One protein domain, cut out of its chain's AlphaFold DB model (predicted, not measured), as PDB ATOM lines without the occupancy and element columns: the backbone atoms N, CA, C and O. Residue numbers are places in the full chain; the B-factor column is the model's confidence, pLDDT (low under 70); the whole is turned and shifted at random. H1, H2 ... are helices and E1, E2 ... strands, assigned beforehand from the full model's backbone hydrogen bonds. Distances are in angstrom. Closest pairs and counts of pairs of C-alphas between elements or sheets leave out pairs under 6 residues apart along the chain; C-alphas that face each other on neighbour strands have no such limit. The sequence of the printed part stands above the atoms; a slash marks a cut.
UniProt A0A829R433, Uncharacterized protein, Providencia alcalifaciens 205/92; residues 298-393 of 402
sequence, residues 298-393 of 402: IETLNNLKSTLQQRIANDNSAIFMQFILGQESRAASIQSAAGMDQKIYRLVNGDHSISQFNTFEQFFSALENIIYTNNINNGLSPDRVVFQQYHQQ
ATOM      1  N   ILE A 298     145.021 135.257 149.015       84.62
ATOM      2  CA  ILE A 298     145.994 135.610 150.050       84.62
ATOM      3  C   ILE A 298     146.316 137.092 149.903       84.62
ATOM      4  O   ILE A 298     146.844 137.504 148.873       84.62
ATOM      5  N   GLU A 299     146.022 137.874 150.935       85.56
ATOM      6  CA  GLU A 299     146.207 139.329 150.937       85.56
ATOM      7  C   GLU A 299     146.700 139.825 152.303       85.56
ATOM      8  O   GLU A 299     146.851 139.048 153.249       85.56
ATOM      9  N   THR A 300     146.957 141.131 152.415       91.19
ATOM     10  CA  THR A 300     147.165 141.801 153.704       91.19
ATOM     11  C   THR A 300     145.850 142.365 154.241       91.19
ATOM     12  O   THR A 300     144.963 142.723 153.463       91.19
ATOM     13  N   LEU A 301     145.729 142.508 155.564       90.94
ATOM     14  CA  LEU A 301     144.570 143.137 156.211       90.94
ATOM     15  C   LEU A 301     144.256 144.517 155.620       90.94
ATOM     16  O   LEU A 301     143.107 144.798 155.292       90.94
ATOM     17  N   ASN A 302     145.278 145.349 155.403       92.12
ATOM     18  CA  ASN A 302     145.105 146.678 154.815       92.12
ATOM     19  C   ASN A 302     144.536 146.629 153.390       92.12
ATOM     20  O   ASN A 302     143.661 147.430 153.062       92.12
ATOM     21  N   ASN A 303     144.998 145.688 152.556       92.62
ATOM     22  CA  ASN A 303     144.487 145.540 151.193       92.62
ATOM     23  C   ASN A 303     143.051 145.001 151.171       92.62
ATOM     24  O   ASN A 303     142.215 145.485 150.408       92.62
ATOM     25  N   LEU A 304     142.741 144.048 152.052       92.56
ATOM     26  CA  LEU A 304     141.378 143.557 152.205       92.56
ATOM     27  C   LEU A 304     140.444 144.685 152.669       92.56
ATOM     28  O   LEU A 304     139.344 144.827 152.137       92.56
ATOM     29  N   LYS A 305     140.885 145.517 153.627       95.69
ATOM     30  CA  LYS A 305     140.112 146.663 154.128       95.69
ATOM     31  C   LYS A 305     139.742 147.609 152.994       95.69
ATOM     32  O   LYS A 305     138.560 147.897 152.805       95.69
ATOM     33  N   SER A 306     140.740 148.072 152.239       93.75
ATOM     34  CA  SER A 306     140.537 149.027 151.149       93.75
ATOM     35  C   SER A 306     139.664 148.439 150.040       93.75
ATOM     36  O   SER A 306     138.733 149.103 149.585       93.75
ATOM     37  N   THR A 307     139.897 147.180 149.660       91.12
ATOM     38  CA  THR A 307     139.125 146.483 148.622       91.12
ATOM     39  C   THR A 307     137.659 146.327 149.023       91.12
ATOM     40  O   THR A 307     136.764 146.625 148.231       91.12
ATOM     41  N   LEU A 308     137.384 145.925 150.270       91.62
ATOM     42  CA  LEU A 308     136.014 145.820 150.772       91.62
ATOM     43  C   LEU A 308     135.334 147.188 150.848       91.62
ATOM     44  O   LEU A 308     134.197 147.306 150.403       91.62
ATOM     45  N   GLN A 309     136.012 148.227 151.349       92.00
ATOM     46  CA  GLN A 309     135.457 149.588 151.398       92.00
ATOM     47  C   GLN A 309     135.089 150.102 150.004       92.00
ATOM     48  O   GLN A 309     133.978 150.594 149.806       92.00
ATOM     49  N   GLN A 310     135.995 149.952 149.032       89.44
ATOM     50  CA  GLN A 310     135.745 150.351 147.646       89.44
ATOM     51  C   GLN A 310     134.569 149.585 147.051       89.44
ATOM     52  O   GLN A 310     133.700 150.178 146.415       89.44
ATOM     53  N   ARG A 311     134.503 148.272 147.277       86.62
ATOM     54  CA  ARG A 311     133.407 147.459 146.762       86.62
ATOM     55  C   ARG A 311     132.070 147.840 147.376       86.62
ATOM     56  O   ARG A 311     131.119 148.019 146.636       86.62
ATOM     57  N   ILE A 312     132.002 147.998 148.694       87.44
ATOM     58  CA  ILE A 312     130.770 148.386 149.394       87.44
ATOM     59  C   ILE A 312     130.268 149.752 148.907       87.44
ATOM     60  O   ILE A 312     129.061 149.958 148.826       87.44
ATOM     61  N   ALA A 313     131.178 150.677 148.588       84.94
ATOM     62  CA  ALA A 313     130.824 151.990 148.058       84.94
ATOM     63  C   ALA A 313     130.309 151.941 146.607       84.94
ATOM     64  O   ALA A 313     129.470 152.757 146.231       84.94
ATOM     65  N   ASN A 314     130.807 151.001 145.798       81.62
ATOM     66  CA  ASN A 314     130.520 150.924 144.363       81.62
ATOM     67  C   ASN A 314     129.423 149.913 144.002       81.62
ATOM     68  O   ASN A 314     128.849 149.993 142.916       81.62
ATOM     69  N   ASP A 315     129.162 148.938 144.869       74.88
ATOM     70  CA  ASP A 315     128.313 147.788 144.593       74.88
ATOM     71  C   ASP A 315     127.431 147.462 145.802       74.88
ATOM     72  O   ASP A 315     127.891 147.300 146.936       74.88
ATOM     73  N   ASN A 316     126.132 147.328 145.536       75.88
ATOM     74  CA  ASN A 316     125.154 146.958 146.543       75.88
ATOM     75  C   ASN A 316     124.993 145.446 146.741       75.88
ATOM     76  O   ASN A 316     124.243 145.046 147.635       75.88
ATOM     77  N   SER A 317     125.694 144.624 145.960       80.56
ATOM     78  CA  SER A 317     125.645 143.171 146.064       80.56
ATOM     79  C   SER A 317     126.083 142.661 147.440       80.56
ATOM     80  O   SER A 317     126.913 143.254 148.135       80.56
ATOM     81  N   ALA A 318     125.485 141.542 147.847       86.38
ATOM     82  CA  ALA A 318     125.882 140.846 149.057       86.38
ATOM     83  C   ALA A 318     127.263 140.199 148.869       86.38
ATOM     84  O   ALA A 318     127.518 139.526 147.865       86.38
ATOM     85  N   ILE A 319     128.133 140.378 149.859       89.50
ATOM     86  CA  ILE A 319     129.481 139.810 149.896       89.50
ATOM     87  C   ILE A 319     129.507 138.724 150.964       89.50
ATOM     88  O   ILE A 319     129.149 138.969 152.117       89.50
ATOM     89  N   PHE A 320     129.975 137.537 150.597       91.50
ATOM     90  CA  PHE A 320     130.115 136.399 151.500       91.50
ATOM     91  C   PHE A 320     131.576 135.964 151.526       91.50
ATOM     92  O   PHE A 320     132.190 135.794 150.476       91.50
ATOM     93  N   MET A 321     132.150 135.780 152.710       93.38
ATOM     94  CA  MET A 321     133.567 135.445 152.856       93.38
ATOM     95  C   MET A 321     133.772 134.307 153.843       93.38
ATOM     96  O   MET A 321     133.206 134.295 154.934       93.38
ATOM     97  N   GLN A 322     134.641 133.373 153.470       91.19
ATOM     98  CA  GLN A 322     135.214 132.374 154.359       91.19
ATOM     99  C   GLN A 322     136.672 132.740 154.638       91.19
ATOM    100  O   GLN A 322     137.505 132.645 153.746       91.19
ATOM    101  N   PHE A 323     137.009 133.074 155.877       87.44
ATOM    102  CA  PHE A 323     138.387 133.250 156.332       87.44
ATOM    103  C   PHE A 323     138.980 131.917 156.791       87.44
ATOM    104  O   PHE A 323     138.315 131.118 157.458       87.44
ATOM    105  N   ILE A 324     140.241 131.673 156.435       83.62
ATOM    106  CA  ILE A 324     140.992 130.458 156.751       83.62
ATOM    107  C   ILE A 324     142.098 130.820 157.749       83.62
ATOM    108  O   ILE A 324     143.138 131.356 157.373       83.62
ATOM    109  N   LEU A 325     141.868 130.496 159.020       75.38
ATOM    110  CA  LEU A 325     142.670 130.916 160.173       75.38
ATOM    111  C   LEU A 325     143.447 129.723 160.741       75.38
ATOM    112  O   LEU A 325     143.129 129.168 161.798       75.38
ATOM    113  N   GLY A 326     144.408 129.247 159.947       67.75
ATOM    114  CA  GLY A 326     145.164 128.030 160.232       67.75
ATOM    115  C   GLY A 326     144.263 126.790 160.275       67.75
ATOM    116  O   GLY A 326     143.872 126.242 159.233       67.75
ATOM    117  N   GLN A 327     143.981 126.343 161.497       64.44
ATOM    118  CA  GLN A 327     143.158 125.180 161.831       64.44
ATOM    119  C   GLN A 327     141.652 125.474 161.836       64.44
ATOM    120  O   GLN A 327     140.840 124.567 161.656       64.44
ATOM    121  N   GLU A 328     141.272 126.740 161.973       68.94
ATOM    122  CA  GLU A 328     139.878 127.154 162.062       68.94
ATOM    123  C   GLU A 328     139.433 127.919 160.818       68.94
ATOM    124  O   GLU A 328     140.226 128.321 159.959       68.94
ATOM    125  N   SER A 329     138.124 128.127 160.720       77.81
ATOM    126  CA  SER A 329     137.533 129.001 159.722       77.81
ATOM    127  C   SER A 329     136.531 129.950 160.372       77.81
ATOM    128  O   SER A 329     135.982 129.663 161.439       77.81
ATOM    129  N   ARG A 330     136.349 131.117 159.755       83.31
ATOM    130  CA  ARG A 330     135.350 132.115 160.147       83.31
ATOM    131  C   ARG A 330     134.566 132.524 158.918       83.31
ATOM    132  O   ARG A 330     135.123 132.611 157.827       83.31
ATOM    133  N   ALA A 331     133.284 132.773 159.104       88.56
ATOM    134  CA  ALA A 331     132.399 133.229 158.049       88.56
ATOM    135  C   ALA A 331     132.074 134.703 158.269       88.56
ATOM    136  O   ALA A 331     131.860 135.107 159.411       88.56
ATOM    137  N   ALA A 332     131.963 135.475 157.197       93.31
ATOM    138  CA  ALA A 332     131.399 136.811 157.248       93.31
ATOM    139  C   ALA A 332     130.412 137.042 156.107       93.31
ATOM    140  O   ALA A 332     130.580 136.502 155.010       93.31
ATOM    141  N   SER A 333     129.407 137.875 156.365       92.12
ATOM    142  CA  SER A 333     128.491 138.389 155.349       92.12
ATOM    143  C   SER A 333     128.387 139.911 155.454       92.12
ATOM    144  O   SER A 333     128.417 140.484 156.544       92.12
ATOM    145  N   ILE A 334     128.296 140.571 154.303       91.88
ATOM    146  CA  ILE A 334     128.017 142.002 154.177       91.88
ATOM    147  C   ILE A 334     126.829 142.121 153.237       91.88
ATOM    148  O   ILE A 334     126.929 141.753 152.069       91.88
ATOM    149  N   GLN A 335     125.697 142.586 153.751       87.50
ATOM    150  CA  GLN A 335     124.424 142.585 153.030       87.50
ATOM    151  C   GLN A 335     123.707 143.917 153.224       87.50
ATOM    152  O   GLN A 335     123.932 144.594 154.224       87.50
ATOM    153  N   SER A 336     122.835 144.310 152.298       82.44
ATOM    154  CA  SER A 336     121.906 145.415 152.563       82.44
ATOM    155  C   SER A 336     120.811 144.959 153.526       82.44
ATOM    156  O   SER A 336     120.300 143.844 153.411       82.44
ATOM    157  N   ALA A 337     120.436 145.821 154.467       70.19
ATOM    158  CA  ALA A 337     119.225 145.636 155.249       70.19
ATOM    159  C   ALA A 337     117.995 145.681 154.326       70.19
ATOM    160  O   ALA A 337     117.957 146.443 153.359       70.19
ATOM    161  N   ALA A 338     116.982 144.866 154.625       61.62
ATOM    162  CA  ALA A 338     115.741 144.836 153.856       61.62
ATOM    163  C   ALA A 338     115.114 146.240 153.790       61.62
ATOM    164  O   ALA A 338     114.865 146.860 154.824       61.62
ATOM    165  N   GLY A 339     114.890 146.749 152.575       58.56
ATOM    166  CA  GLY A 339     114.261 148.054 152.355       58.56
ATOM    167  C   GLY A 339     115.085 149.275 152.792       58.56
ATOM    168  O   GLY A 339     114.516 150.360 152.892       58.56
ATOM    169  N   MET A 340     116.392 149.133 153.057       63.38
ATOM    170  CA  MET A 340     117.267 150.249 153.440       63.38
ATOM    171  C   MET A 340     118.594 150.235 152.669       63.38
ATOM    172  O   MET A 340     119.157 149.178 152.392       63.38
ATOM    173  N   ASP A 341     119.163 151.421 152.437       70.50
ATOM    174  CA  ASP A 341     120.527 151.588 151.899       70.50
ATOM    175  C   ASP A 341     121.626 151.278 152.938       70.50
ATOM    176  O   ASP A 341     122.823 151.382 152.663       70.50
ATOM    177  N   GLN A 342     121.244 150.890 154.158       82.00
ATOM    178  CA  GLN A 342     122.179 150.543 155.221       82.00
ATOM    179  C   GLN A 342     122.718 149.119 155.046       82.00
ATOM    180  O   GLN A 342     121.962 148.168 154.848       82.00
ATOM    181  N   LYS A 343     124.036 148.952 155.199       87.00
ATOM    182  CA  LYS A 343     124.676 147.633 155.247       87.00
ATOM    183  C   LYS A 343     124.624 147.030 156.650       87.00
ATOM    184  O   LYS A 343     124.862 147.713 157.645       87.00
ATOM    185  N   ILE A 344     124.370 145.729 156.701       88.94
ATOM    186  CA  ILE A 344     124.514 144.871 157.870       88.94
ATOM    187  C   ILE A 344     125.751 144.006 157.658       88.94
ATOM    188  O   ILE A 344     125.920 143.385 156.606       88.94
ATOM    189  N   TYR A 345     126.593 143.945 158.682       92.81
ATOM    190  CA  TYR A 345     127.812 143.150 158.686       92.81
ATOM    191  C   TYR A 345     127.665 142.043 159.720       92.81
ATOM    192  O   TYR A 345     127.329 142.325 160.872       92.81
ATOM    193  N   ARG A 346     127.918 140.790 159.345       90.94
ATOM    194  CA  ARG A 346     127.889 139.659 160.279       90.94
ATOM    195  C   ARG A 346     129.190 138.889 160.245       90.94
ATOM    196  O   ARG A 346     129.805 138.744 159.192       90.94
ATOM    197  N   LEU A 347     129.581 138.384 161.407       91.06
ATOM    198  CA  LEU A 347     130.784 137.590 161.607       91.06
ATOM    199  C   LEU A 347     130.454 136.405 162.511       91.06
ATOM    200  O   LEU A 347     129.913 136.584 163.600       91.06
ATOM    201  N   VAL A 348     130.788 135.202 162.058       82.06
ATOM    202  CA  VAL A 348     130.723 133.994 162.884       82.06
ATOM    203  C   VAL A 348     131.939 133.979 163.799       82.06
ATOM    204  O   VAL A 348     133.059 134.085 163.310       82.06
ATOM    205  N   ASN A 349     131.726 133.842 165.103       76.00
ATOM    206  CA  ASN A 349     132.760 133.783 166.132       76.00
ATOM    207  C   ASN A 349     133.305 132.350 166.309       76.00
ATOM    208  O   ASN A 349     132.838 131.399 165.681       76.00
ATOM    209  N   GLY A 350     134.319 132.181 167.166       67.19
ATOM    210  CA  GLY A 350     134.940 130.869 167.418       67.19
ATOM    211  C   GLY A 350     134.045 129.856 168.132       67.19
ATOM    212  O   GLY A 350     134.237 128.660 167.966       67.19
ATOM    213  N   ASP A 351     133.042 130.334 168.861       66.94
ATOM    214  CA  ASP A 351     131.988 129.536 169.496       66.94
ATOM    215  C   ASP A 351     130.770 129.318 168.577       66.94
ATOM    216  O   ASP A 351     129.713 128.885 169.028       66.94
ATOM    217  N   HIS A 352     130.902 129.654 167.288       66.12
ATOM    218  CA  HIS A 352     129.843 129.615 166.278       66.12
ATOM    219  C   HIS A 352     128.664 130.576 166.517       66.12
ATOM    220  O   HIS A 352     127.692 130.546 165.758       66.12
ATOM    221  N   SER A 353     128.750 131.474 167.503       71.88
ATOM    222  CA  SER A 353     127.802 132.583 167.639       71.88
ATOM    223  C   SER A 353     127.982 133.604 166.509       71.88
ATOM    224  O   SER A 353     129.035 133.672 165.872       71.88
ATOM    225  N   ILE A 354     126.948 134.404 166.239       80.25
ATOM    226  CA  ILE A 354     126.973 135.419 165.180       80.25
ATOM    227  C   ILE A 354     127.000 136.804 165.823       80.25
ATOM    228  O   ILE A 354     126.039 137.215 166.473       80.25
ATOM    229  N   SER A 355     128.083 137.542 165.595       85.81
ATOM    230  CA  SER A 355     128.149 138.976 165.877       85.81
ATOM    231  C   SER A 355     127.564 139.749 164.698       85.81
ATOM    232  O   SER A 355     127.940 139.496 163.553       85.81
ATOM    233  N   GLN A 356     126.680 140.713 164.967       92.19
ATOM    234  CA  GLN A 356     126.169 141.652 163.967       92.19
ATOM    235  C   GLN A 356     126.656 143.069 164.277       92.19
ATOM    236  O   GLN A 356     126.592 143.517 165.421       92.19
ATOM    237  N   PHE A 357     127.091 143.785 163.246       92.81
ATOM    238  CA  PHE A 357     127.562 145.162 163.326       92.81
ATOM    239  C   PHE A 357     126.793 146.043 162.344       92.81
ATOM    240  O   PHE A 357     126.379 145.595 161.272       92.81
ATOM    241  N   ASN A 358     126.640 147.314 162.711       90.31
ATOM    242  CA  ASN A 358     125.921 148.310 161.912       90.31
ATOM    243  C   ASN A 358     126.866 149.252 161.150       90.31
ATOM    244  O   ASN A 358     126.397 150.092 160.384       90.31
ATOM    245  N   THR A 359     128.181 149.144 161.370       92.38
ATOM    246  CA  THR A 359     129.201 149.940 160.679       92.38
ATOM    247  C   THR A 359     130.358 149.063 160.212       92.38
ATOM    248  O   THR A 359     130.716 148.077 160.863       92.38
ATOM    249  N   PHE A 360     130.970 149.453 159.090       93.81
ATOM    250  CA  PHE A 360     132.129 148.755 158.537       93.81
ATOM    251  C   PHE A 360     133.317 148.744 159.507       93.81
ATOM    252  O   PHE A 360     133.947 147.706 159.671       93.81
ATOM    253  N   GLU A 361     133.601 149.861 160.186       95.56
ATOM    254  CA  GLU A 361     134.750 149.949 161.101       95.56
ATOM    255  C   GLU A 361     134.615 148.990 162.290       95.56
ATOM    256  O   GLU A 361     135.575 148.308 162.628       95.56
ATOM    257  N   GLN A 362     133.419 148.854 162.880       96.06
ATOM    258  CA  GLN A 362     133.194 147.894 163.970       96.06
ATOM    259  C   GLN A 362     133.411 146.450 163.508       96.06
ATOM    260  O   GLN A 362     134.096 145.678 164.180       96.06
ATOM    261  N   PHE A 363     132.849 146.100 162.349       96.25
ATOM    262  CA  PHE A 363     133.031 144.787 161.741       96.25
ATOM    263  C   PHE A 363     134.505 144.498 161.442       96.25
ATOM    264  O   PHE A 363     135.017 143.437 161.800       96.25
ATOM    265  N   PHE A 364     135.194 145.445 160.803       96.56
ATOM    266  CA  PHE A 364     136.558 145.233 160.349       96.56
ATOM    267  C   PHE A 364     137.540 145.171 161.520       96.56
ATOM    268  O   PHE A 364     138.398 144.297 161.522       96.56
ATOM    269  N   SER A 365     137.376 146.002 162.557       96.31
ATOM    270  CA  SER A 365     138.190 145.906 163.777       96.31
ATOM    271  C   SER A 365     138.010 144.566 164.499       96.31
ATOM    272  O   SER A 365     138.979 144.008 165.015       96.31
ATOM    273  N   ALA A 366     136.792 144.009 164.524       95.12
ATOM    274  CA  ALA A 366     136.561 142.681 165.090       95.12
ATOM    275  C   ALA A 366     137.264 141.582 164.272       95.12
ATOM    276  O   ALA A 366     137.934 140.718 164.839       95.12
ATOM    277  N   LEU A 367     137.151 141.638 162.942       94.44
ATOM    278  CA  LEU A 367     137.815 140.711 162.024       94.44
ATOM    279  C   LEU A 367     139.349 140.788 162.128       94.44
ATOM    280  O   LEU A 367     140.011 139.756 162.230       94.44
ATOM    281  N   GLU A 368     139.899 142.001 162.135       94.75
ATOM    282  CA  GLU A 368     141.327 142.288 162.285       94.75
ATOM    283  C   GLU A 368     141.882 141.678 163.570       94.75
ATOM    284  O   GLU A 368     142.863 140.940 163.520       94.75
ATOM    285  N   ASN A 369     141.211 141.886 164.707       93.06
ATOM    286  CA  ASN A 369     141.645 141.319 165.981       93.06
ATOM    287  C   ASN A 369     141.659 139.778 165.966       93.06
ATOM    288  O   ASN A 369     142.588 139.152 166.484       93.06
ATOM    289  N   ILE A 370     140.653 139.153 165.342       89.94
ATOM    290  CA  ILE A 370     140.583 137.692 165.202       89.94
ATOM    291  C   ILE A 370     141.741 137.168 164.345       89.94
ATOM    292  O   ILE A 370     142.404 136.207 164.740       89.94
ATOM    293  N   ILE A 371     141.989 137.789 163.188       86.94
ATOM    294  CA  ILE A 371     143.069 137.397 162.273       86.94
ATOM    295  C   ILE A 371     144.427 137.585 162.945       86.94
ATOM    296  O   ILE A 371     145.223 136.649 162.970       86.94
ATOM    297  N   TYR A 372     144.660 138.756 163.538       88.12
ATOM    298  CA  TYR A 372     145.898 139.087 164.233       88.12
ATOM    299  C   TYR A 372     146.202 138.061 165.327       88.12
ATOM    300  O   TYR A 372     147.262 137.434 165.324       88.12
ATOM    301  N   THR A 373     145.242 137.831 166.229       85.62
ATOM    302  CA  THR A 373     145.412 136.906 167.355       85.62
ATOM    303  C   THR A 373     145.686 135.485 166.865       85.62
ATOM    304  O   THR A 373     146.595 134.820 167.363       85.62
ATOM    305  N   ASN A 374     144.941 135.014 165.859       81.38
ATOM    306  CA  ASN A 374     145.156 133.683 165.302       81.38
ATOM    307  C   ASN A 374     146.534 133.554 164.640       81.38
ATOM    308  O   ASN A 374     147.232 132.574 164.893       81.38
ATOM    309  N   ASN A 375     146.946 134.531 163.833       79.00
ATOM    310  CA  ASN A 375     148.230 134.494 163.142       79.00
ATOM    311  C   ASN A 375     149.402 134.479 164.125       79.00
ATOM    312  O   ASN A 375     150.282 133.628 163.989       79.00
ATOM    313  N   ILE A 376     149.379 135.346 165.143       80.44
ATOM    314  CA  ILE A 376     150.400 135.378 166.203       80.44
ATOM    315  C   ILE A 376     150.503 134.015 166.895       80.44
ATOM    316  O   ILE A 376     151.599 133.468 167.001       80.44
ATOM    317  N   ASN A 377     149.368 133.426 167.283       76.19
ATOM    318  CA  ASN A 377     149.330 132.123 167.956       76.19
ATOM    319  C   ASN A 377     149.837 130.963 167.083       76.19
ATOM    320  O   ASN A 377     150.158 129.906 167.610       76.19
ATOM    321  N   ASN A 378     149.898 131.139 165.761       66.81
ATOM    322  CA  ASN A 378     150.367 130.126 164.814       66.81
ATOM    323  C   ASN A 378     151.738 130.469 164.193       66.81
ATOM    324  O   ASN A 378     152.155 129.813 163.238       66.81
ATOM    325  N   GLY A 379     152.434 131.499 164.691       73.50
ATOM    326  CA  GLY A 379     153.730 131.930 164.149       73.50
ATOM    327  C   GLY A 379     153.658 132.449 162.706       73.50
ATOM    328  O   GLY A 379     154.625 132.334 161.951       73.50
ATOM    329  N   LEU A 380     152.503 132.978 162.296       74.94
ATOM    330  CA  LEU A 380     152.267 133.557 160.975       74.94
ATOM    331  C   LEU A 380     152.395 135.083 161.017       74.94
ATOM    332  O   LEU A 380     152.283 135.710 162.070       74.94
ATOM    333  N   SER A 381     152.603 135.695 159.846       81.38
ATOM    334  CA  SER A 381     152.590 137.157 159.717       81.38
ATOM    335  C   SER A 381     151.246 137.717 160.213       81.38
ATOM    336  O   SER A 381     150.212 137.231 159.745       81.38
ATOM    337  N   PRO A 382     151.235 138.723 161.110       83.94
ATOM    338  CA  PRO A 382     149.999 139.217 161.722       83.94
ATOM    339  C   PRO A 382     148.995 139.744 160.696       83.94
ATOM    340  O   PRO A 382     147.799 139.485 160.814       83.94
ATOM    341  N   ASP A 383     149.501 140.385 159.642       86.25
ATOM    342  CA  ASP A 383     148.692 141.035 158.609       86.25
ATOM    343  C   ASP A 383     148.191 140.077 157.528       86.25
ATOM    344  O   ASP A 383     147.426 140.484 156.654       86.25
ATOM    345  N   ARG A 384     148.635 138.817 157.534       84.75
ATOM    346  CA  ARG A 384     148.325 137.865 156.468       84.75
ATOM    347  C   ARG A 384     146.886 137.377 156.578       84.75
ATOM    348  O   ARG A 384     146.513 136.732 157.555       84.75
ATOM    349  N   VAL A 385     146.112 137.550 155.516       84.44
ATOM    350  CA  VAL A 385     144.745 137.035 155.409       84.44
ATOM    351  C   VAL A 385     144.677 135.979 154.323       84.44
ATOM    352  O   VAL A 385     145.200 136.171 153.230       84.44
ATOM    353  N   VAL A 386     144.017 134.859 154.619       86.06
ATOM    354  CA  VAL A 386     143.645 133.856 153.617       86.06
ATOM    355  C   VAL A 386     142.140 133.719 153.629       86.06
ATOM    356  O   VAL A 386     141.563 133.440 154.682       86.06
ATOM    357  N   PHE A 387     141.495 133.901 152.485       87.69
ATOM    358  CA  PHE A 387     140.043 133.871 152.419       87.69
ATOM    359  C   PHE A 387     139.525 133.359 151.080       87.69
ATOM    360  O   PHE A 387     140.239 133.321 150.087       87.69
ATOM    361  N   GLN A 388     138.273 132.924 151.074       87.62
ATOM    362  CA  GLN A 388     137.518 132.660 149.863       87.62
ATOM    363  C   GLN A 388     136.312 133.581 149.844       87.62
ATOM    364  O   GLN A 388     135.497 133.556 150.769       87.62
ATOM    365  N   GLN A 389     136.189 134.359 148.780       89.62
ATOM    366  CA  GLN A 389     135.038 135.215 148.568       89.62
ATOM    367  C   GLN A 389     134.003 134.578 147.634       89.62
ATOM    368  O   GLN A 389     134.339 133.888 146.664       89.62
ATOM    369  N   TYR A 390     132.732 134.839 147.925       88.50
ATOM    370  CA  TYR A 390     131.581 134.395 147.157       88.50
ATOM    371  C   TYR A 390     130.586 135.541 146.952       88.50
ATOM    372  O   TYR A 390     130.456 136.439 147.786       88.50
ATOM    373  N   HIS A 391     129.832 135.448 145.862       84.94
ATOM    374  CA  HIS A 391     128.639 136.246 145.604       84.94
ATOM    375  C   HIS A 391     127.440 135.326 145.361       84.94
ATOM    376  O   HIS A 391     127.585 134.139 145.053       84.94
ATOM    377  N   GLN A 392     126.238 135.873 145.498       82.12
ATOM    378  CA  GLN A 392     125.009 135.125 145.267       82.12
ATOM    379  C   GLN A 392     124.782 134.882 143.766       82.12
ATOM    380  O   GLN A 392     124.893 135.793 142.943       82.12
ATOM    381  N   GLN A 393     124.436 133.649 143.395       73.75
ATOM    382  CA  GLN A 393     124.080 133.294 142.026       73.75
ATOM    383  C   GLN A 393     122.759 133.973 141.637       73.75
ATOM    384  O   GLN A 393     121.732 133.699 142.247       73.75
TER     385      GLN A 393
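This is residues 298 to 393 of the 402 residues of an uncharacterized protein of Providencia alcalifaciens 205/92 (UniProt A0A829R433). A strongly twisted sheet of six strands curls round one long helix, H2, while a second helix, H1, lies over the same face of the sheet and leaves the other face bare. These are two layers, helices on one face of a sheet. The 96 printed residues include two named helices and six named strands, in the chain order E1, H1, E2, E3, E4, E5, H2, E6; the class is mixed, helices and strands. The sheet's order is E1, E6, E2, E3, E4, E5, all antiparallel. The whole is compact, with a radius of gyration of the C-alphas of 13.1 A, and its outline is elongated, 44 by 27 by 26 A.

E1, residues 298 to 300, begins at C-alpha 298 at (145.994, 135.610, 150.050) and is 7.3 A long. H1, residues 301 to 314, is 20.0 A long. E2, residues 319 to 325, is 18.9 A long, and E3, residues 328 to 336, is 27.3 A long. E4 holds residues 343 to 348, 16.8 A, and E5 residues 354 to 357, 9.9 A. H2, residues 360 to 377, runs 25.7 A from C-alpha 360 at (132.129, 148.755, 158.537). E6, residues 384 to 392, is 26.0 A long and ends at C-alpha 392 at (125.009, 135.125, 145.267).

E1 and E5 are the edge strands of the sheet. The pairing of E6 is staggered: residues 384 to 386 pair with E1, where N 385 and O 299 are 2.8 A apart, and residues 387 to 390 with E2, where N 388 and O 322 are 2.8 A apart. E2, E3, E4 and E5 form a meander, each strand the antiparallel neighbour of the one before; its hairpins have N 321 and O 332 at 2.9 A, N 346 and O 333 at 2.9 A, and N 357 and O 345 at 2.8 A. E1, H1 and E2 are a split strand-helix-strand unit, two strands of one sheet that are not neighbours, with a helix between them along the chain and E6 between them in the sheet, and its crossover is right-handed. H1 is on the sheet at a height over the sheet of 7.7 A. H2 is on the same face, and the closest C-alphas of H2 and E4 are those of Phe 363 and Tyr 345, 6.3 A apart. With residues 360 to 368 alone, H2 only just touches H1, with 3 pairs of C-alphas within 8 A; the closest are those of Leu 301 and Glu 368, 6.9 A apart. These helices run opposite ways at a shallow tilt of 24 degrees. In H1 and H2 every O i to N i+4 pair is within hydrogen-bond range. E1 and E5 are apart.

The two C-alphas farthest apart are those of Gly 339 and Gly 379, 44.2 A. The printed part has no cut and no long link; the links E3 to E4 and H2 to E6 are short, the others tight. The mean pLDDT of the printed part is 84.5, and residues 326 to 328, 338 to 340, 350 to 352 and 378 are under 70.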